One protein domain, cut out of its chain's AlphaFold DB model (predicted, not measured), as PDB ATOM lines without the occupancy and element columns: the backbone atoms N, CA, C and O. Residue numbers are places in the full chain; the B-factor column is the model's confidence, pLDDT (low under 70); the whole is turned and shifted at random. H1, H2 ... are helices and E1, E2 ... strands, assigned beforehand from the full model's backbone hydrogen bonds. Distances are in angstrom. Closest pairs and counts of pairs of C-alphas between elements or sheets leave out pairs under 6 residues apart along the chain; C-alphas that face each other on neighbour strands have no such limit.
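Overview. This is residues 3 to 137 of the 138 residues of the protein "Adenylyl-sulfate kinase" of Vibrio rotiferianus (UniProt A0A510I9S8). Three helices, H1, H2 and H3, form a group at one side, with H2 and H3 side by side and H1 set steeply to the beginning of H2. Across from them stands a narrow ribbon of two short parallel strands, E2 and E3, with H6 packed on E3. The short strand E1 lies in the core, and H4 and the small H5 sit at an end far from H2, joined by a long loop. The 135 printed residues include six named helices and three named strands, in the order H1, H2, E1, H3, E2, H4, H5, E3, H6; the class is mostly helix. The whole is compact, with a radius of gyration of the C-alphas of 15.9 A and spans of 43 by 42 by 26 A.

Along the chain. H1, residues 5 to 16, begins with C-alpha 5 at (-70.425, -30.070, -36.870) and is 16.1 A long. H2, residues 23 to 37, is the longest helix, at 21.4 A. E1 is residues 43 to 45, and H3, residues 51 to 62, is 16.2 A long. E2, residues 71 to 74, begins with C-alpha 71 at (-84.923, -26.064, -34.439). H4 is residues 78 to 87, H5 residues 100 to 104 and E3 residues 116 to 119. H6, residues 125 to 136, is 16.4 A long and ends with C-alpha 136 at (-92.423, -31.110, -30.983).

Arrangement. H1 touches H2, which meets it with residues 23 to 28 alone, at a steep tilt of 61 degrees, opposite ways; the closest C-alphas, of Glu 9 and Gly 24, are 4.7 A apart. H2 touches H3 at a shallow tilt of 22 degrees, the same way; the closest C-alphas, of Arg 33 and Val 60, are 5.7 A apart. E1 pairs with no named strand, but residues 3 to 4 pair with its residues 44 to 45, parallel. E2 and E3 are parallel neighbours at 17 degrees, with N 72 and O 116 at 2.8 A and N 118 and O 72 at 2.9 A, within hydrogen-bond range. With H4 and H5 they form a strand-helix-strand unit, two parallel neighbour strands with helices between them along the chain. H4 and H5 only just touch, with 3 pairs of C-alphas within 8 A, the closest those of Glu 82 and Trp 100 at 5.9 A. The closest C-alphas of E3 and H6, of Ile 118 and Ser 128, are 6.4 A apart; H6 touches no helix. Every O i to N i+4 pair is within hydrogen-bond range in H1, H4, H5 and H6, against 10 of 11 in H2 and 7 of 8 in H3.

Size, cuts and confidence. The two C-alphas farthest apart, of Asn 17 and Gly 137, are 43.4 A apart. The printed part has no cut. The links from H4 to H5 and from H5 to E3 are long. The mean pLDDT of the printed part is 97.1, and no printed residue is under 70.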
ATOM      1  N   LEU A   3     -74.861 -35.886 -34.523       98.06
ATOM      2  CA  LEU A   3     -73.682 -35.334 -35.166       98.06
ATOM      3  C   LEU A   3     -73.520 -33.872 -34.759       98.06
ATOM      4  O   LEU A   3     -74.435 -33.071 -34.933       98.06
ATOM      5  N   ARG A   4     -72.316 -33.524 -34.297       97.81
ATOM      6  CA  ARG A   4     -71.896 -32.152 -33.995       97.81
ATOM      7  C   ARG A   4     -70.920 -31.655 -35.054       97.81
ATOM      8  O   ARG A   4     -69.835 -32.222 -35.193       97.81
ATOM      9  N   VAL A   5     -71.266 -30.588 -35.775       97.75
ATOM     10  CA  VAL A   5     -70.425 -30.070 -36.870       97.75
ATOM     11  C   VAL A   5     -69.067 -29.576 -36.363       97.75
ATOM     12  O   VAL A   5     -68.055 -29.884 -36.987       97.75
ATOM     13  N   ASP A   6     -69.008 -28.931 -35.193       97.06
ATOM     14  CA  ASP A   6     -67.742 -28.492 -34.582       97.06
ATOM     15  C   ASP A   6     -66.744 -29.647 -34.403       97.06
ATOM     16  O   ASP A   6     -65.548 -29.488 -34.637       97.06
ATOM     17  N   THR A   7     -67.233 -30.833 -34.020       97.50
ATOM     18  CA  THR A   7     -66.398 -32.031 -33.860       97.50
ATOM     19  C   THR A   7     -65.851 -32.508 -35.199       97.50
ATOM     20  O   THR A   7     -64.670 -32.836 -35.295       97.50
ATOM     21  N   VAL A   8     -66.686 -32.518 -36.241       97.88
ATOM     22  CA  VAL A   8     -66.264 -32.922 -37.589       97.88
ATOM     23  C   VAL A   8     -65.229 -31.940 -38.138       97.88
ATOM     24  O   VAL A   8     -64.171 -32.356 -38.606       97.88
ATOM     25  N   GLU A   9     -65.494 -30.638 -38.047       97.75
ATOM     26  CA  GLU A   9     -64.569 -29.627 -38.550       97.75
ATOM     27  C   GLU A   9     -63.256 -29.587 -37.769       97.75
ATOM     28  O   GLU A   9     -62.190 -29.476 -38.376       97.75
ATOM     29  N   GLN A  10     -63.298 -29.678 -36.437       98.06
ATOM     30  CA  GLN A  10     -62.071 -29.703 -35.647       98.06
ATOM     31  C   GLN A  10     -61.266 -30.976 -35.912       98.06
ATOM     32  O   GLN A  10     -60.050 -30.896 -36.060       98.06
ATOM     33  N   GLY A  11     -61.928 -32.124 -36.083       97.81
ATOM     34  CA  GLY A  11     -61.268 -33.364 -36.489       97.81
ATOM     35  C   GLY A  11     -60.551 -33.239 -37.836       97.81
ATOM     36  O   GLY A  11     -59.417 -33.689 -37.967       97.81
ATOM     37  N   LEU A  12     -61.159 -32.570 -38.823       97.75
ATOM     38  CA  LEU A  12     -60.499 -32.283 -40.103       97.75
ATOM     39  C   LEU A  12     -59.252 -31.404 -39.933       97.75
ATOM     40  O   LEU A  12     -58.225 -31.670 -40.560       97.75
ATOM     41  N   ARG A  13     -59.320 -30.372 -39.085       97.31
ATOM     42  CA  ARG A  13     -58.163 -29.510 -38.793       97.31
ATOM     43  C   ARG A  13     -57.038 -30.313 -38.143       97.31
ATOM     44  O   ARG A  13     -55.904 -30.239 -38.608       97.31
ATOM     45  N   ASP A  14     -57.364 -31.115 -37.135       97.75
ATOM     46  CA  ASP A  14     -56.388 -31.876 -36.350       97.75
ATOM     47  C   ASP A  14     -55.741 -33.014 -37.154       97.75
ATOM     48  O   ASP A  14     -54.528 -33.211 -37.089       97.75
ATOM     49  N   LEU A  15     -56.536 -33.765 -37.921       97.81
ATOM     50  CA  LEU A  15     -56.071 -34.961 -38.630       97.81
ATOM     51  C   LEU A  15     -55.454 -34.652 -39.993       97.81
ATOM     52  O   LEU A  15     -54.571 -35.380 -40.445       97.81
ATOM     53  N   CYS A  16     -55.939 -33.613 -40.677       96.88
ATOM     54  CA  CYS A  16     -55.553 -33.332 -42.059       96.88
ATOM     55  C   CYS A  16     -54.744 -32.041 -42.212       96.88
ATOM     56  O   CYS A  16     -54.191 -31.816 -43.287       96.88
ATOM     57  N   ASN A  17     -54.650 -31.207 -41.169       94.75
ATOM     58  CA  ASN A  17     -53.947 -29.921 -41.197       94.75
ATOM     59  C   ASN A  17     -54.405 -29.015 -42.359       94.75
ATOM     60  O   ASN A  17     -53.600 -28.411 -43.071       94.75
ATOM     61  N   VAL A  18     -55.722 -28.950 -42.569       93.94
ATOM     62  CA  VAL A  18     -56.354 -28.146 -43.621       93.94
ATOM     63  C   VAL A  18     -57.155 -26.995 -43.027       93.94
ATOM     64  O   VAL A  18     -57.692 -27.082 -41.921       93.94
ATOM     65  N   LYS A  19     -57.282 -25.912 -43.795       93.88
ATOM     66  CA  LYS A  19     -58.281 -24.884 -43.513       93.88
ATOM     67  C   LYS A  19     -59.655 -25.443 -43.889       93.88
ATOM     68  O   LYS A  19     -59.857 -25.827 -45.033       93.88
ATOM     69  N   VAL A  20     -60.564 -25.484 -42.921       94.62
ATOM     70  CA  VAL A  20     -61.940 -25.964 -43.104       94.62
ATOM     71  C   VAL A  20     -62.874 -24.768 -43.244       94.62
ATOM     72  O   VAL A  20     -62.849 -23.884 -42.384       94.62
ATOM     73  N   GLU A  21     -63.677 -24.757 -44.306       89.75
ATOM     74  CA  GLU A  21     -64.676 -23.718 -44.592       89.75
ATOM     75  C   GLU A  21     -66.086 -24.307 -44.743       89.75
ATOM     76  O   GLU A  21     -67.025 -23.798 -44.142       89.75
ATOM     77  N   GLY A  22     -66.240 -25.393 -45.509       92.69
ATOM     78  CA  GLY A  22     -67.536 -26.061 -45.732       92.69
ATOM     79  C   GLY A  22     -67.452 -27.587 -45.806       92.69
ATOM     80  O   GLY A  22     -68.460 -28.278 -45.957       92.69
ATOM     81  N   GLU A  23     -66.246 -28.139 -45.701       96.12
ATOM     82  CA  GLU A  23     -65.966 -29.570 -45.754       96.12
ATOM     83  C   GLU A  23     -66.656 -30.310 -44.607       96.12
ATOM     84  O   GLU A  23     -67.192 -31.397 -44.823       96.12
ATOM     85  N   GLY A  24     -66.705 -29.704 -43.414       97.00
ATOM     86  CA  GLY A  24     -67.383 -30.280 -42.253       97.00
ATOM     87  C   GLY A  24     -68.863 -30.519 -42.511       97.00
ATOM     88  O   GLY A  24     -69.340 -31.636 -42.319       97.00
ATOM     89  N   TYR A  25     -69.571 -29.517 -43.033       97.75
ATOM     90  CA  TYR A  25     -70.970 -29.649 -43.441       97.75
ATOM     91  C   TYR A  25     -71.157 -30.736 -44.502       97.75
ATOM     92  O   TYR A  25     -71.942 -31.658 -44.301       97.75
ATOM     93  N   ARG A  26     -70.372 -30.706 -45.586       97.06
ATOM     94  CA  ARG A  26     -70.495 -31.677 -46.690       97.06
ATOM     95  C   ARG A  26     -70.238 -33.120 -46.267       97.06
ATOM     96  O   ARG A  26     -70.903 -34.027 -46.766       97.06
ATOM     97  N   LEU A  27     -69.287 -33.353 -45.365       97.81
ATOM     98  CA  LEU A  27     -69.081 -34.677 -44.778       97.81
ATOM     99  C   LEU A  27     -70.249 -35.065 -43.874       97.81
ATOM    100  O   LEU A  27     -70.749 -36.184 -43.967       97.81
ATOM    101  N   SER A  28     -70.721 -34.128 -43.057       98.44
ATOM    102  CA  SER A  28     -71.828 -34.356 -42.131       98.44
ATOM    103  C   SER A  28     -73.130 -34.707 -42.853       98.44
ATOM    104  O   SER A  28     -73.814 -35.638 -42.438       98.44
ATOM    105  N   TYR A  29     -73.427 -34.051 -43.980       98.56
ATOM    106  CA  TYR A  29     -74.557 -34.381 -44.855       98.56
ATOM    107  C   TYR A  29     -74.537 -35.846 -45.289       98.56
ATOM    108  O   TYR A  29     -75.554 -36.529 -45.208       98.56
ATOM    109  N   ARG A  30     -73.370 -36.346 -45.707       98.50
ATOM    110  CA  ARG A  30     -73.207 -37.731 -46.172       98.50
ATOM    111  C   ARG A  30     -73.431 -38.722 -45.037       98.50
ATOM    112  O   ARG A  30     -74.198 -39.658 -45.200       98.50
ATOM    113  N   VAL A  31     -72.821 -38.474 -43.876       98.50
ATOM    114  CA  VAL A  31     -72.976 -39.344 -42.700       98.50
ATOM    115  C   VAL A  31     -74.434 -39.389 -42.236       98.50
ATOM    116  O   VAL A  31     -74.947 -40.463 -41.926       98.50
ATOM    117  N   ILE A  32     -75.109 -38.239 -42.190       98.62
ATOM    118  CA  ILE A  32     -76.515 -38.159 -41.783       98.62
ATOM    119  C   ILE A  32     -77.409 -38.867 -42.801       98.62
ATOM    120  O   ILE A  32     -78.234 -39.677 -42.389       98.62
ATOM    121  N   ARG A  33     -77.212 -38.640 -44.107       98.69
ATOM    122  CA  ARG A  33     -77.966 -39.331 -45.163       98.69
ATOM    123  C   ARG A  33     -77.859 -40.848 -45.026       98.69
ATOM    124  O   ARG A  33     -78.886 -41.508 -44.946       98.69
ATOM    125  N   ASP A  34     -76.641 -41.380 -44.925       98.62
ATOM    126  CA  ASP A  34     -76.416 -42.826 -44.833       98.62
ATOM    127  C   ASP A  34     -77.109 -43.425 -43.583       98.62
ATOM    128  O   ASP A  34     -77.608 -44.545 -43.620       98.62
ATOM    129  N   ASN A  35     -77.208 -42.680 -42.471       98.69
ATOM    130  CA  ASN A  35     -77.960 -43.122 -41.286       98.69
ATOM    131  C   ASN A  35     -79.484 -43.042 -41.480       98.69
ATOM    132  O   ASN A  35     -80.208 -43.925 -41.017       98.69
ATOM    133  N   LEU A  36     -79.977 -42.009 -42.163       98.62
ATOM    134  CA  LEU A  36     -81.396 -41.881 -42.487       98.62
ATOM    135  C   LEU A  36     -81.857 -42.994 -43.446       98.62
ATOM    136  O   LEU A  36     -82.932 -43.547 -43.231       98.62
ATOM    137  N   GLU A  37     -81.031 -43.395 -44.422       98.44
ATOM    138  CA  GLU A  37     -81.295 -44.547 -45.313       98.44
ATOM    139  C   GLU A  37     -81.453 -45.863 -44.536       98.44
ATOM    140  O   GLU A  37     -82.222 -46.740 -44.926       98.44
ATOM    141  N   LEU A  38     -80.765 -45.991 -43.400       98.31
ATOM    142  CA  LEU A  38     -80.890 -47.130 -42.487       98.31
ATOM    143  C   LEU A  38     -82.110 -47.029 -41.551       98.31
ATOM    144  O   LEU A  38     -82.290 -47.881 -40.681       98.31
ATOM    145  N   GLY A  39     -82.940 -45.991 -41.694       97.88
ATOM    146  CA  GLY A  39     -84.101 -45.737 -40.841       97.88
ATOM    147  C   GLY A  39     -83.753 -45.179 -39.457       97.88
ATOM    148  O   GLY A  39     -84.595 -45.203 -38.558       97.88
ATOM    149  N   VAL A  40     -82.528 -44.685 -39.248       98.44
ATOM    150  CA  VAL A  40     -82.087 -44.130 -37.961       98.44
ATOM    151  C   VAL A  40     -82.393 -42.635 -37.902       98.44
ATOM    152  O   VAL A  40     -81.824 -41.846 -38.651       98.44
ATOM    153  N   SER A  41     -83.224 -42.213 -36.943       97.75
ATOM    154  CA  SER A  41     -83.457 -40.786 -36.675       97.75
ATOM    155  C   SER A  41     -82.156 -40.071 -36.306       97.75
ATOM    156  O   SER A  41     -81.377 -40.560 -35.479       97.75
ATOM    157  N   CYS A  42     -81.934 -38.895 -36.887       98.31
ATOM    158  CA  CYS A  42     -80.690 -38.145 -36.760       98.31
ATOM    159  C   CYS A  42     -80.899 -36.738 -36.181       98.31
ATOM    160  O   CYS A  42     -81.927 -36.113 -36.420       98.31
ATOM    161  N   ILE A  43     -79.898 -36.238 -35.453       98.19
ATOM    162  CA  ILE A  43     -79.805 -34.856 -34.965       98.19
ATOM    163  C   ILE A  43     -78.495 -34.272 -35.495       98.19
ATOM    164  O   ILE A  43     -77.429 -34.826 -35.220       98.19
ATOM    165  N   ALA A  44     -78.581 -33.167 -36.234       98.00
ATOM    166  CA  ALA A  44     -77.432 -32.406 -36.710       98.00
ATOM    167  C   ALA A  44     -77.337 -31.077 -35.948       98.00
ATOM    168  O   ALA A  44     -78.169 -30.189 -36.121       98.00
ATOM    169  N   ASP A  45     -76.321 -30.957 -35.102       97.88
ATOM    170  CA  ASP A  45     -76.049 -29.787 -34.270       97.88
ATOM    171  C   ASP A  45     -74.951 -28.930 -34.905       97.88
ATOM    172  O   ASP A  45     -73.824 -29.383 -35.145       97.88
ATOM    173  N   SER A  46     -75.317 -27.696 -35.248       96.12
ATOM    174  CA  SER A  46     -74.450 -26.765 -35.959       96.12
ATOM    175  C   SER A  46     -74.883 -25.317 -35.753       96.12
ATOM    176  O   SER A  46     -76.073 -25.003 -35.695       96.12
ATOM    177  N   CYS A  47     -73.912 -24.400 -35.722       92.44
ATOM    178  CA  CYS A  47     -74.214 -22.992 -35.935       92.44
ATOM    179  C   CYS A  47     -74.532 -22.799 -37.420       92.44
ATOM    180  O   CYS A  47     -73.611 -22.718 -38.230       92.44
ATOM    181  N   ASN A  48     -75.824 -22.744 -37.756       94.06
ATOM    182  CA  ASN A  48     -76.336 -22.780 -39.127       94.06
ATOM    183  C   ASN A  48     -76.958 -21.425 -39.551       94.06
ATOM    184  O   ASN A  48     -78.188 -21.281 -39.593       94.06
ATOM    185  N   PRO A  49     -76.140 -20.378 -39.786       94.31
ATOM    186  CA  PRO A  49     -76.629 -19.005 -39.859       94.31
ATOM    187  C   PRO A  49     -77.198 -18.593 -41.223       94.31
ATOM    188  O   PRO A  49     -77.909 -17.596 -41.271       94.31
ATOM    189  N   ILE A  50     -76.907 -19.318 -42.307       96.12
ATOM    190  CA  ILE A  50     -77.314 -18.939 -43.672       96.12
ATOM    191  C   ILE A  50     -78.361 -19.894 -44.245       96.12
ATOM    192  O   ILE A  50     -78.430 -21.068 -43.882       96.12
ATOM    193  N   GLU A  51     -79.186 -19.393 -45.160       96.94
ATOM    194  CA  GLU A  51     -80.249 -20.150 -45.815       96.94
ATOM    195  C   GLU A  51     -79.699 -21.329 -46.624       96.94
ATOM    196  O   GLU A  51     -80.283 -22.409 -46.577       96.94
ATOM    197  N   LEU A  52     -78.560 -21.144 -47.299       96.00
ATOM    198  CA  LEU A  52     -77.921 -22.178 -48.118       96.00
ATOM    199  C   LEU A  52     -77.731 -23.487 -47.337       96.00
ATOM    200  O   LEU A  52     -78.254 -24.526 -47.729       96.00
ATOM    201  N   THR A  53     -77.048 -23.435 -46.194       96.31
ATOM    202  CA  THR A  53     -76.733 -24.631 -45.401       96.31
ATOM    203  C   THR A  53     -77.966 -25.217 -44.712       96.31
ATOM    204  O   THR A  53     -78.027 -26.425 -44.486       96.31
ATOM    205  N   ARG A  54     -78.988 -24.403 -44.405       97.19
ATOM    206  CA  ARG A  54     -80.301 -24.885 -43.929       97.19
ATOM    207  C   ARG A  54     -81.039 -25.669 -45.010       97.19
ATOM    208  O   ARG A  54     -81.591 -26.719 -44.702       97.19
ATOM    209  N   GLN A  55     -81.035 -25.184 -46.252       97.19
ATOM    210  CA  GLN A  55     -81.637 -25.888 -47.384       97.19
ATOM    211  C   GLN A  55     -80.886 -27.185 -47.694       97.19
ATOM    212  O   GLN A  55     -81.523 -28.210 -47.899       97.19
ATOM    213  N   GLU A  56     -79.552 -27.177 -47.652       97.69
ATOM    214  CA  GLU A  56     -78.749 -28.393 -47.849       97.69
ATOM    215  C   GLU A  56     -79.067 -29.469 -46.790       97.69
ATOM    216  O   GLU A  56     -79.232 -30.637 -47.137       97.69
ATOM    217  N   TRP A  57     -79.250 -29.096 -45.516       97.56
ATOM    218  CA  TRP A  57     -79.705 -30.036 -44.479       97.56
ATOM    219  C   TRP A  57     -81.094 -30.623 -44.760       97.56
ATOM    220  O   TRP A  57     -81.310 -31.814 -44.540       97.56
ATOM    221  N   GLN A  58     -82.034 -29.808 -45.245       97.50
ATOM    222  CA  GLN A  58     -83.382 -30.273 -45.596       97.50
ATOM    223  C   GLN A  58     -83.334 -31.238 -46.781       97.50
ATOM    224  O   GLN A  58     -83.899 -32.326 -46.699       97.50
ATOM    225  N   GLN A  59     -82.557 -30.902 -47.813       98.31
ATOM    226  CA  GLN A  59     -82.354 -31.752 -48.987       98.31
ATOM    227  C   GLN A  59     -81.775 -33.121 -48.621       98.31
ATOM    228  O   GLN A  59     -82.131 -34.115 -49.249       98.31
ATOM    229  N   VAL A  60     -80.917 -33.213 -47.598       98.44
ATOM    230  CA  VAL A  60     -80.422 -34.507 -47.101       98.44
ATOM    231  C   VAL A  60     -81.575 -35.396 -46.639       98.44
ATOM    232  O   VAL A  60     -81.639 -36.551 -47.057       98.44
ATOM    233  N   ALA A  61     -82.494 -34.874 -45.825       98.31
ATOM    234  CA  ALA A  61     -83.649 -35.636 -45.354       98.31
ATOM    235  C   ALA A  61     -84.636 -35.948 -46.491       98.31
ATOM    236  O   ALA A  61     -85.059 -37.092 -46.643       98.31
ATOM    237  N   GLU A  62     -84.943 -34.957 -47.328       98.19
ATOM    238  CA  GLU A  62     -85.848 -35.108 -48.475       98.19
ATOM    239  C   GLU A  62     -85.333 -36.137 -49.488       98.19
ATOM    240  O   GLU A  62     -86.123 -36.895 -50.039       98.19
ATOM    241  N   SER A  63     -84.014 -36.221 -49.701       98.44
ATOM    242  CA  SER A  63     -83.412 -37.156 -50.665       98.44
ATOM    243  C   SER A  63     -83.637 -38.637 -50.341       98.44
ATOM    244  O   SER A  63     -83.429 -39.485 -51.207       98.44
ATOM    245  N   VAL A  64     -84.052 -38.937 -49.110       98.31
ATOM    246  CA  VAL A  64     -84.309 -40.290 -48.599       98.31
ATOM    247  C   VAL A  64     -85.729 -40.419 -48.034       98.31
ATOM    248  O   VAL A  64     -85.993 -41.293 -47.209       98.31
ATOM    249  N   ASP A  65     -86.633 -39.517 -48.440       98.06
ATOM    250  CA  ASP A  65     -88.033 -39.440 -47.997       98.06
ATOM    251  C   ASP A  65     -88.205 -39.361 -46.461       98.06
ATOM    252  O   ASP A  65     -89.242 -39.733 -45.898       98.06
ATOM    253  N   ALA A  66     -87.193 -38.852 -45.752       98.25
ATOM    254  CA  ALA A  66     -87.245 -38.654 -44.312       98.25
ATOM    255  C   ALA A  66     -87.933 -37.330 -43.956       98.25
ATOM    256  O   ALA A  66     -87.774 -36.298 -44.608       98.25
ATOM    257  N   ARG A  67     -88.669 -37.338 -42.842       96.81
ATOM    258  CA  ARG A  67     -89.201 -36.108 -42.242       96.81
ATOM    259  C   ARG A  67     -88.076 -35.350 -41.543       96.81
ATOM    260  O   ARG A  67     -87.232 -35.964 -40.893       96.81
ATOM    261  N   PHE A  68     -88.127 -34.024 -41.591       97.06
ATOM    262  CA  PHE A  68     -87.215 -33.156 -40.852       97.06
ATOM    263  C   PHE A  68     -87.976 -32.125 -40.018       97.06
ATOM    264  O   PHE A  68     -89.124 -31.783 -40.304       97.06
ATOM    265  N   VAL A  69     -87.304 -31.614 -38.989       97.56
ATOM    266  CA  VAL A  69     -87.768 -30.494 -38.169       97.56
ATOM    267  C   VAL A  69     -86.594 -29.545 -37.973       97.56
ATOM    268  O   VAL A  69     -85.522 -29.967 -37.546       97.56
ATOM    269  N   ASN A  70     -86.791 -28.263 -38.281       97.88
ATOM    270  CA  ASN A  70     -85.804 -27.230 -37.982       97.88
ATOM    271  C   ASN A  70     -86.020 -26.703 -36.563       97.88
ATOM    272  O   ASN A  70     -87.138 -26.309 -36.217       97.88
ATOM    273  N   ILE A  71     -84.942 -26.644 -35.782       98.25
ATOM    274  CA  ILE A  71     -84.923 -26.064 -34.439       98.25
ATOM    275  C   ILE A  71     -83.862 -24.963 -34.416       98.25
ATOM    276  O   ILE A  71     -82.700 -25.201 -34.740       98.25
ATOM    277  N   GLU A  72     -84.266 -23.754 -34.046       98.00
ATOM    278  CA  GLU A  72     -83.383 -22.611 -33.823       98.00
ATOM    279  C   GLU A  72     -83.281 -22.367 -32.318       98.00
ATOM    280  O   GLU A  72     -84.259 -21.986 -31.674       98.00
ATOM    281  N   VAL A  73     -82.088 -22.584 -31.764       97.62
ATOM    282  CA  VAL A  73     -81.768 -22.248 -30.373       97.62
ATOM    283  C   VAL A  73     -81.076 -20.892 -30.358       97.62
ATOM    284  O   VAL A  73     -80.039 -20.714 -30.999       97.62
ATOM    285  N   CYS A  74     -81.645 -19.933 -29.636       96.88
ATOM    286  CA  CYS A  74     -81.099 -18.589 -29.506       96.88
ATOM    287  C   CYS A  74     -81.029 -18.144 -28.039       96.88
ATOM    288  O   CYS A  74     -81.499 -18.822 -27.124       96.88
ATOM    289  N   CYS A  75     -80.375 -17.010 -27.814       97.75
ATOM    290  CA  CYS A  75     -80.393 -16.281 -26.555       97.75
ATOM    291  C   CYS A  75     -80.645 -14.817 -26.920       97.75
ATOM    292  O   CYS A  75     -79.809 -14.201 -27.586       97.75
ATOM    293  N   SER A  76     -81.838 -14.312 -26.601       97.44
ATOM    294  CA  SER A  76     -82.252 -12.948 -26.963       97.44
ATOM    295  C   SER A  76     -81.622 -11.855 -26.101       97.44
ATOM    296  O   SER A  76     -81.533 -10.713 -26.555       97.44
ATOM    297  N   ASP A  77     -81.154 -12.187 -24.894       98.38
ATOM    298  CA  ASP A  77     -80.385 -11.277 -24.047       98.38
ATOM    299  C   ASP A  77     -78.915 -11.264 -24.492       98.38
ATOM    300  O   ASP A  77     -78.194 -12.264 -24.425       98.38
ATOM    301  N   SER A  78     -78.481 -10.106 -24.984       97.88
ATOM    302  CA  SER A  78     -77.130  -9.900 -25.502       97.88
ATOM    303  C   SER A  78     -76.059  -9.975 -24.416       97.88
ATOM    304  O   SER A  78     -74.967 -10.462 -24.703       97.88
ATOM    305  N   ASP A  79     -76.343  -9.491 -23.207       98.38
ATOM    306  CA  ASP A  79     -75.371  -9.464 -22.111       98.38
ATOM    307  C   ASP A  79     -75.172 -10.885 -21.573       98.38
ATOM    308  O   ASP A  79     -74.044 -11.330 -21.341       98.38
ATOM    309  N   GLU A  80     -76.264 -11.645 -21.461       98.44
ATOM    310  CA  GLU A  80     -76.206 -13.061 -21.110       98.44
ATOM    311  C   GLU A  80     -75.485 -13.889 -22.186       98.44
ATOM    312  O   GLU A  80     -74.642 -14.733 -21.867       98.44
ATOM    313  N   HIS A  81     -75.775 -13.649 -23.466       98.00
ATOM    314  CA  HIS A  81     -75.110 -14.354 -24.557       98.00
ATOM    315  C   HIS A  81     -73.604 -14.049 -24.589       98.00
ATOM    316  O   HIS A  81     -72.802 -14.980 -24.692       98.00
ATOM    317  N   GLU A  82     -73.208 -12.781 -24.435       98.44
ATOM    318  CA  GLU A  82     -71.802 -12.382 -24.333       98.44
ATOM    319  C   GLU A  82     -71.116 -13.070 -23.151       98.44
ATOM    320  O   GLU A  82     -70.044 -13.665 -23.306       98.44
ATOM    321  N   TYR A  83     -71.758 -13.056 -21.980       98.31
ATOM    322  CA  TYR A  83     -71.251 -13.740 -20.798       98.31
ATOM    323  C   TYR A  83     -71.025 -15.234 -21.071       98.31
ATOM    324  O   TYR A  83     -69.934 -15.748 -20.809       98.31
ATOM    325  N   ARG A  84     -72.006 -15.931 -21.660       97.38
ATOM    326  CA  ARG A  84     -71.909 -17.363 -22.001       97.38
ATOM    327  C   ARG A  84     -70.803 -17.640 -23.025       97.38
ATOM    328  O   ARG A  84     -70.074 -18.617 -22.876       97.38
ATOM    329  N   VAL A  85     -70.639 -16.795 -24.046       97.62
ATOM    330  CA  VAL A  85     -69.563 -16.928 -25.050       97.62
ATOM    331  C   VAL A  85     -68.187 -16.816 -24.400       97.62
ATOM    332  O   VAL A  85     -67.313 -17.630 -24.691       97.62
ATOM    333  N   ASN A  86     -68.014 -15.848 -23.500       97.50
ATOM    334  CA  ASN A  86     -66.724 -15.554 -22.881       97.50
ATOM    335  C   ASN A  86     -66.344 -16.527 -21.753       97.50
ATOM    336  O   ASN A  86     -65.165 -16.639 -21.423       97.50
ATOM    337  N   THR A  87     -67.317 -17.210 -21.142       97.19
ATOM    338  CA  THR A  87     -67.085 -18.043 -19.949       97.19
ATOM    339  C   THR A  87     -67.200 -19.542 -20.190       97.19
ATOM    340  O   THR A  87     -66.651 -20.319 -19.404       97.19
ATOM    341  N   ARG A  88     -67.886 -19.983 -21.255       96.44
ATOM    342  CA  ARG A  88     -68.075 -21.417 -21.509       96.44
ATOM    343  C   ARG A  88     -66.743 -22.123 -21.798       96.44
ATOM    344  O   ARG A  88     -65.905 -21.587 -22.529       96.44
ATOM    345  N   PRO A  89     -66.555 -23.355 -21.300       96.38
ATOM    346  CA  PRO A  89     -65.443 -24.184 -21.736       96.38
ATOM    347  C   PRO A  89     -65.662 -24.654 -23.180       96.38
ATOM    348  O   PRO A  89     -66.793 -24.804 -23.646       96.38
ATOM    349  N   SER A  90     -64.569 -24.928 -23.889       96.06
ATOM    350  CA  SER A  90     -64.649 -25.681 -25.141       96.06
ATOM    351  C   SER A  90     -64.815 -27.164 -24.822       96.06
ATOM    352  O   SER A  90     -63.991 -27.745 -24.118       96.06
ATOM    353  N   GLU A  91     -65.872 -27.780 -25.342       95.00
ATOM    354  CA  GLU A  91     -66.131 -29.220 -25.196       95.00
ATOM    355  C   GLU A  91     -65.458 -30.059 -26.294       95.00
ATOM    356  O   GLU A  91     -65.441 -31.286 -26.224       95.00
ATOM    357  N   VAL A  92     -64.907 -29.407 -27.320       96.81
ATOM    358  CA  VAL A  92     -64.192 -30.057 -28.421       96.81
ATOM    359  C   VAL A  92     -62.703 -29.784 -28.244       96.81
ATOM    360  O   VAL A  92     -62.267 -28.631 -28.230       96.81
ATOM    361  N   ALA A  93     -61.911 -30.847 -28.094       96.25
ATOM    362  CA  ALA A  93     -60.463 -30.737 -27.937       96.25
ATOM    363  C   ALA A  93     -59.849 -29.913 -29.085       96.25
ATOM    364  O   ALA A  93     -60.264 -30.043 -30.230       96.25
ATOM    365  N   ASN A  94     -58.877 -29.054 -28.764       96.50
ATOM    366  CA  ASN A  94     -58.174 -28.151 -29.692       96.50
ATOM    367  C   ASN A  94     -59.028 -27.071 -30.385       96.50
ATOM    368  O   ASN A  94     -58.461 -26.160 -30.997       96.50
ATOM    369  N   LEU A  95     -60.360 -27.100 -30.255       97.12
ATOM    370  CA  LEU A  95     -61.232 -26.082 -30.831       97.12
ATOM    371  C   LEU A  95     -61.081 -24.760 -30.080       97.12
ATOM    372  O   LEU A  95     -61.385 -24.655 -28.888       97.12
ATOM    373  N   ARG A  96     -60.663 -23.726 -30.814       95.44
ATOM    374  CA  ARG A  96     -60.697 -22.342 -30.340       95.44
ATOM    375  C   ARG A  96     -62.098 -21.781 -30.551       95.44
ATOM    376  O   ARG A  96     -62.558 -21.684 -31.686       95.44
ATOM    377  N   LEU A  97     -62.759 -21.422 -29.456       96.62
ATOM    378  CA  LEU A  97     -64.074 -20.792 -29.496       96.62
ATOM    379  C   LEU A  97     -63.987 -19.380 -30.096       96.62
ATOM    380  O   LEU A  97     -62.948 -18.727 -29.958       96.62
ATOM    381  N   PRO A  98     -65.062 -18.901 -30.750       96.50
ATOM    382  CA  PRO A  98     -65.115 -17.528 -31.219       96.50
ATOM    383  C   PRO A  98     -65.180 -16.554 -30.041       96.50
ATOM    384  O   PRO A  98     -65.803 -16.856 -29.021       96.50
ATOM    385  N   ASP A  99     -64.590 -15.375 -30.212       97.19
ATOM    386  CA  ASP A  99     -64.814 -14.253 -29.302       97.19
ATOM    387  C   ASP A  99     -66.183 -13.592 -29.549       97.19
ATOM    388  O   ASP A  99     -66.874 -13.859 -30.541       97.19
ATOM    389  N   TRP A 100     -66.587 -12.702 -28.642       97.81
ATOM    390  CA  TRP A 100     -67.872 -12.016 -28.750       97.81
ATOM    391  C   TRP A 100     -68.022 -11.171 -30.024       97.81
ATOM    392  O   TRP A 100     -69.089 -11.156 -30.642       97.81
ATOM    393  N   SER A 101     -66.952 -10.511 -30.471       98.00
ATOM    394  CA  SER A 101     -66.973  -9.711 -31.700       98.00
ATOM    395  C   SER A 101     -67.242 -10.591 -32.922       98.00
ATOM    396  O   SER A 101     -68.049 -10.240 -33.782       98.00
ATOM    397  N   GLN A 102     -66.624 -11.768 -32.988       97.38
ATOM    398  CA  GLN A 102     -66.843 -12.750 -34.049       97.38
ATOM    399  C   GLN A 102     -68.259 -13.333 -34.027       97.38
ATOM    400  O   GLN A 102     -68.802 -13.633 -35.091       97.38
ATOM    401  N   VAL A 103     -68.862 -13.500 -32.845       97.00
ATOM    402  CA  VAL A 103     -70.263 -13.927 -32.713       97.00
ATOM    403  C   VAL A 103     -71.204 -12.831 -33.214       97.00
ATOM    404  O   VAL A 103     -72.040 -13.094 -34.074       97.00
ATOM    405  N   ARG A 104     -71.033 -11.592 -32.741       96.44
ATOM    406  CA  ARG A 104     -71.902 -10.460 -33.091       96.44
ATOM    407  C   ARG A 104     -71.829 -10.072 -34.569       96.44
ATOM    408  O   ARG A 104     -72.839  -9.698 -35.152       96.44
ATOM    409  N   ASN A 105     -70.641 -10.146 -35.167       96.69
ATOM    410  CA  ASN A 105     -70.420  -9.780 -36.568       96.69
ATOM    411  C   ASN A 105     -70.660 -10.943 -37.543       96.69
ATOM    412  O   ASN A 105     -70.396 -10.810 -38.740       96.69
ATOM    413  N   ARG A 106     -71.125 -12.100 -37.056       95.19
ATOM    414  CA  ARG A 106     -71.430 -13.243 -37.912       95.19
ATOM    415  C   ARG A 106     -72.614 -12.906 -38.816       95.19
ATOM    416  O   ARG A 106     -73.669 -12.497 -38.340       95.19
ATOM    417  N   HIS A 107     -72.441 -13.112 -40.120       96.62
ATOM    418  CA  HIS A 107     -73.538 -12.997 -41.080       96.62
ATOM    419  C   HIS A 107     -74.639 -13.994 -40.719       96.62
ATOM    420  O   HIS A 107     -74.347 -15.175 -40.532       96.62
ATOM    421  N   TYR A 108     -75.875 -13.511 -40.611       96.25
ATOM    422  CA  TYR A 108     -77.041 -14.303 -40.243       96.25
ATOM    423  C   TYR A 108     -78.218 -13.955 -41.148       96.25
ATOM    424  O   TYR A 108     -78.570 -12.787 -41.312       96.25
ATOM    425  N   GLU A 109     -78.854 -14.977 -41.706       97.62
ATOM    426  CA  GLU A 109     -80.014 -14.841 -42.574       97.62
ATOM    427  C   GLU A 109     -81.279 -15.258 -41.825       97.62
ATOM    428  O   GLU A 109     -81.356 -16.321 -41.194       97.62
ATOM    429  N   ALA A 110     -82.303 -14.407 -41.895       95.56
ATOM    430  CA  ALA A 110     -83.587 -14.678 -41.267       95.56
ATOM    431  C   ALA A 110     -84.237 -15.943 -41.853       95.56
ATOM    432  O   ALA A 110     -84.182 -16.201 -43.056       95.56
ATOM    433  N   TRP A 111     -84.889 -16.729 -40.995       95.62
ATOM    434  CA  TRP A 111     -85.667 -17.888 -41.423       95.62
ATOM    435  C   TRP A 111     -86.849 -17.470 -42.303       95.62
ATOM    436  O   TRP A 111     -87.623 -16.594 -41.923       95.62
ATOM    437  N   LYS A 112     -87.006 -18.133 -43.455       91.00
ATOM    438  CA  LYS A 112     -88.150 -17.946 -44.369       91.00
ATOM    439  C   LYS A 112     -89.235 -19.019 -44.235       91.00
ATOM    440  O   LYS A 112     -90.335 -18.830 -44.739       91.00
ATOM    441  N   GLY A 113     -88.918 -20.143 -43.593       87.12
ATOM    442  CA  GLY A 113     -89.823 -21.276 -43.393       87.12
ATOM    443  C   GLY A 113     -90.142 -21.526 -41.921       87.12
ATOM    444  O   GLY A 113     -89.668 -20.810 -41.037       87.12
ATOM    445  N   ASN A 114     -90.926 -22.574 -41.666       91.25
ATOM    446  CA  ASN A 114     -91.275 -22.986 -40.310       91.25
ATOM    447  C   ASN A 114     -90.040 -23.491 -39.557       91.25
ATOM    448  O   ASN A 114     -89.305 -24.359 -40.035       91.25
ATOM    449  N   VAL A 115     -89.852 -22.958 -38.354       97.12
ATOM    450  CA  VAL A 115     -88.785 -23.335 -37.430       97.12
ATOM    451  C   VAL A 115     -89.331 -23.286 -36.010       97.12
ATOM    452  O   VAL A 115     -90.049 -22.352 -35.643       97.12
ATOM    453  N   ILE A 116     -89.001 -24.293 -35.206       98.19
ATOM    454  CA  ILE A 116     -89.235 -24.235 -33.765       98.19
ATOM    455  C   ILE A 116     -88.126 -23.379 -33.161       98.19
ATOM    456  O   ILE A 116     -86.959 -23.754 -33.201       98.19
ATOM    457  N   ARG A 117     -88.490 -22.218 -32.614       97.88
ATOM    458  CA  ARG A 117     -87.554 -21.364 -31.874       97.88
ATOM    459  C   ARG A 117     -87.596 -21.678 -30.394       97.88
ATOM    460  O   ARG A 117     -88.694 -21.726 -29.837       97.88
ATOM    461  N   ILE A 118     -86.424 -21.821 -29.789       98.44
ATOM    462  CA  ILE A 118     -86.222 -21.942 -28.345       98.44
ATOM    463  C   ILE A 118     -85.281 -20.822 -27.918       98.44
ATOM    464  O   ILE A 118     -84.104 -20.816 -28.280       98.44
ATOM    465  N   ASP A 119     -85.824 -19.860 -27.177       98.31
ATOM    466  CA  ASP A 119     -85.042 -18.776 -26.596       98.31
ATOM    467  C   ASP A 119     -84.625 -19.156 -25.178       98.31
ATOM    468  O   ASP A 119     -85.449 -19.342 -24.289       98.31
ATOM    469  N   THR A 120     -83.320 -19.285 -24.985       98.50
ATOM    470  CA  THR A 120     -82.713 -19.736 -23.730       98.50
ATOM    471  C   THR A 120     -82.370 -18.583 -22.785       98.50
ATOM    472  O   THR A 120     -81.752 -18.816 -21.745       98.50
ATOM    473  N   SER A 121     -82.710 -17.340 -23.148       98.31
ATOM    474  CA  SER A 121     -82.509 -16.151 -22.312       98.31
ATOM    475  C   SER A 121     -83.235 -16.275 -20.969       98.31
ATOM    476  O   SER A 121     -84.435 -16.551 -20.927       98.31
ATOM    477  N   GLY A 122     -82.502 -16.121 -19.865       97.62
ATOM    478  CA  GLY A 122     -83.014 -16.244 -18.501       97.62
ATOM    479  C   GLY A 122     -83.578 -17.625 -18.138       97.62
ATOM    480  O   GLY A 122     -84.177 -17.774 -17.071       97.62
ATOM    481  N   GLN A 123     -83.421 -18.634 -19.003       96.75
ATOM    482  CA  GLN A 123     -83.976 -19.968 -18.802       96.75
ATOM    483  C   GLN A 123     -82.930 -20.959 -18.283       96.75
ATOM    484  O   GLN A 123     -81.759 -20.928 -18.659       96.75
ATOM    485  N   GLN A 124     -83.396 -21.895 -17.453       96.81
ATOM    486  CA  GLN A 124     -82.670 -23.129 -17.161       96.81
ATOM    487  C   GLN A 124     -82.839 -24.120 -18.317       96.81
ATOM    488  O   GLN A 124     -83.831 -24.068 -19.052       96.81
ATOM    489  N   ILE A 125     -81.898 -25.058 -18.440       96.38
ATOM    490  CA  ILE A 125     -81.891 -26.069 -19.507       96.38
ATOM    491  C   ILE A 125     -83.202 -26.863 -19.516       96.38
ATOM    492  O   ILE A 125     -83.781 -27.082 -20.576       96.38
ATOM    493  N   GLU A 126     -83.698 -27.257 -18.345       98.06
ATOM    494  CA  GLU A 126     -84.913 -28.058 -18.189       98.06
ATOM    495  C   GLU A 126     -86.155 -27.323 -18.703       98.06
ATOM    496  O   GLU A 126     -87.024 -27.942 -19.317       98.06
ATOM    497  N   THR A 127     -86.224 -26.002 -18.504       98.19
ATOM    498  CA  THR A 127     -87.326 -25.170 -19.002       98.19
ATOM    499  C   THR A 127     -87.314 -25.127 -20.525       98.19
ATOM    500  O   THR A 127     -88.325 -25.437 -21.154       98.19
ATOM    501  N   SER A 128     -86.158 -24.823 -21.122       98.31
ATOM    502  CA  SER A 128     -86.008 -24.775 -22.580       98.31
ATOM    503  C   SER A 128     -86.245 -26.141 -23.225       98.31
ATOM    504  O   SER A 128     -86.817 -26.235 -24.311       98.31
ATOM    505  N   PHE A 129     -85.832 -27.218 -22.553       97.88
ATOM    506  CA  PHE A 129     -86.062 -28.584 -23.007       97.88
ATOM    507  C   PHE A 129     -87.546 -28.959 -22.962       97.88
ATOM    508  O   PHE A 129     -88.060 -29.479 -23.950       97.88
ATOM    509  N   SER A 130     -88.249 -28.657 -21.864       98.12
ATOM    510  CA  SER A 130     -89.695 -28.892 -21.765       98.12
ATOM    511  C   SER A 130     -90.457 -28.131 -22.852       98.12
ATOM    512  O   SER A 130     -91.300 -28.711 -23.528       98.12
ATOM    513  N   GLU A 131     -90.107 -26.862 -23.084       98.31
ATOM    514  CA  GLU A 131     -90.702 -26.046 -24.147       98.31
ATOM    515  C   GLU A 131     -90.482 -26.664 -25.539       98.31
ATOM    516  O   GLU A 131     -91.384 -26.663 -26.381       98.31
ATOM    517  N   LEU A 132     -89.288 -27.206 -25.792       98.06
ATOM    518  CA  LEU A 132     -88.981 -27.889 -27.046       98.06
ATOM    519  C   LEU A 132     -89.818 -29.159 -27.225       98.06
ATOM    520  O   LEU A 132     -90.364 -29.369 -28.306       98.06
ATOM    521  N   VAL A 133     -89.922 -29.987 -26.184       97.94
ATOM    522  CA  VAL A 133     -90.720 -31.222 -26.191       97.94
ATOM    523  C   VAL A 133     -92.190 -30.908 -26.486       97.94
ATOM    524  O   VAL A 133     -92.754 -31.475 -27.424       97.94
ATOM    525  N   ASP A 134     -92.760 -29.912 -25.801       98.00
ATOM    526  CA  ASP A 134     -94.138 -29.463 -26.024       98.00
ATOM    527  C   ASP A 134     -94.364 -29.004 -27.475       98.00
ATOM    528  O   ASP A 134     -95.358 -29.363 -28.109       98.00
ATOM    529  N   LYS A 135     -93.421 -28.238 -28.043       97.88
ATOM    530  CA  LYS A 135     -93.494 -27.756 -29.436       97.88
ATOM    531  C   LYS A 135     -93.311 -28.863 -30.475       97.88
ATOM    532  O   LYS A 135     -93.819 -28.731 -31.589       97.88
ATOM    533  N   LEU A 136     -92.579 -29.923 -30.139       96.31
ATOM    534  CA  LEU A 136     -92.423 -31.110 -30.983       96.31
ATOM    535  C   LEU A 136     -93.644 -32.038 -30.919       96.31
ATOM    536  O   LEU A 136     -93.847 -32.820 -31.848       96.31
ATOM    537  N   GLY A 137     -94.459 -31.934 -29.865       95.12
ATOM    538  CA  GLY A 137     -95.639 -32.773 -29.660       95.12
ATOM    539  C   GLY A 137     -95.291 -34.231 -29.353       95.12
ATOM    540  O   GLY A 137     -95.996 -35.127 -29.826       95.12
TER     541      GLY A 137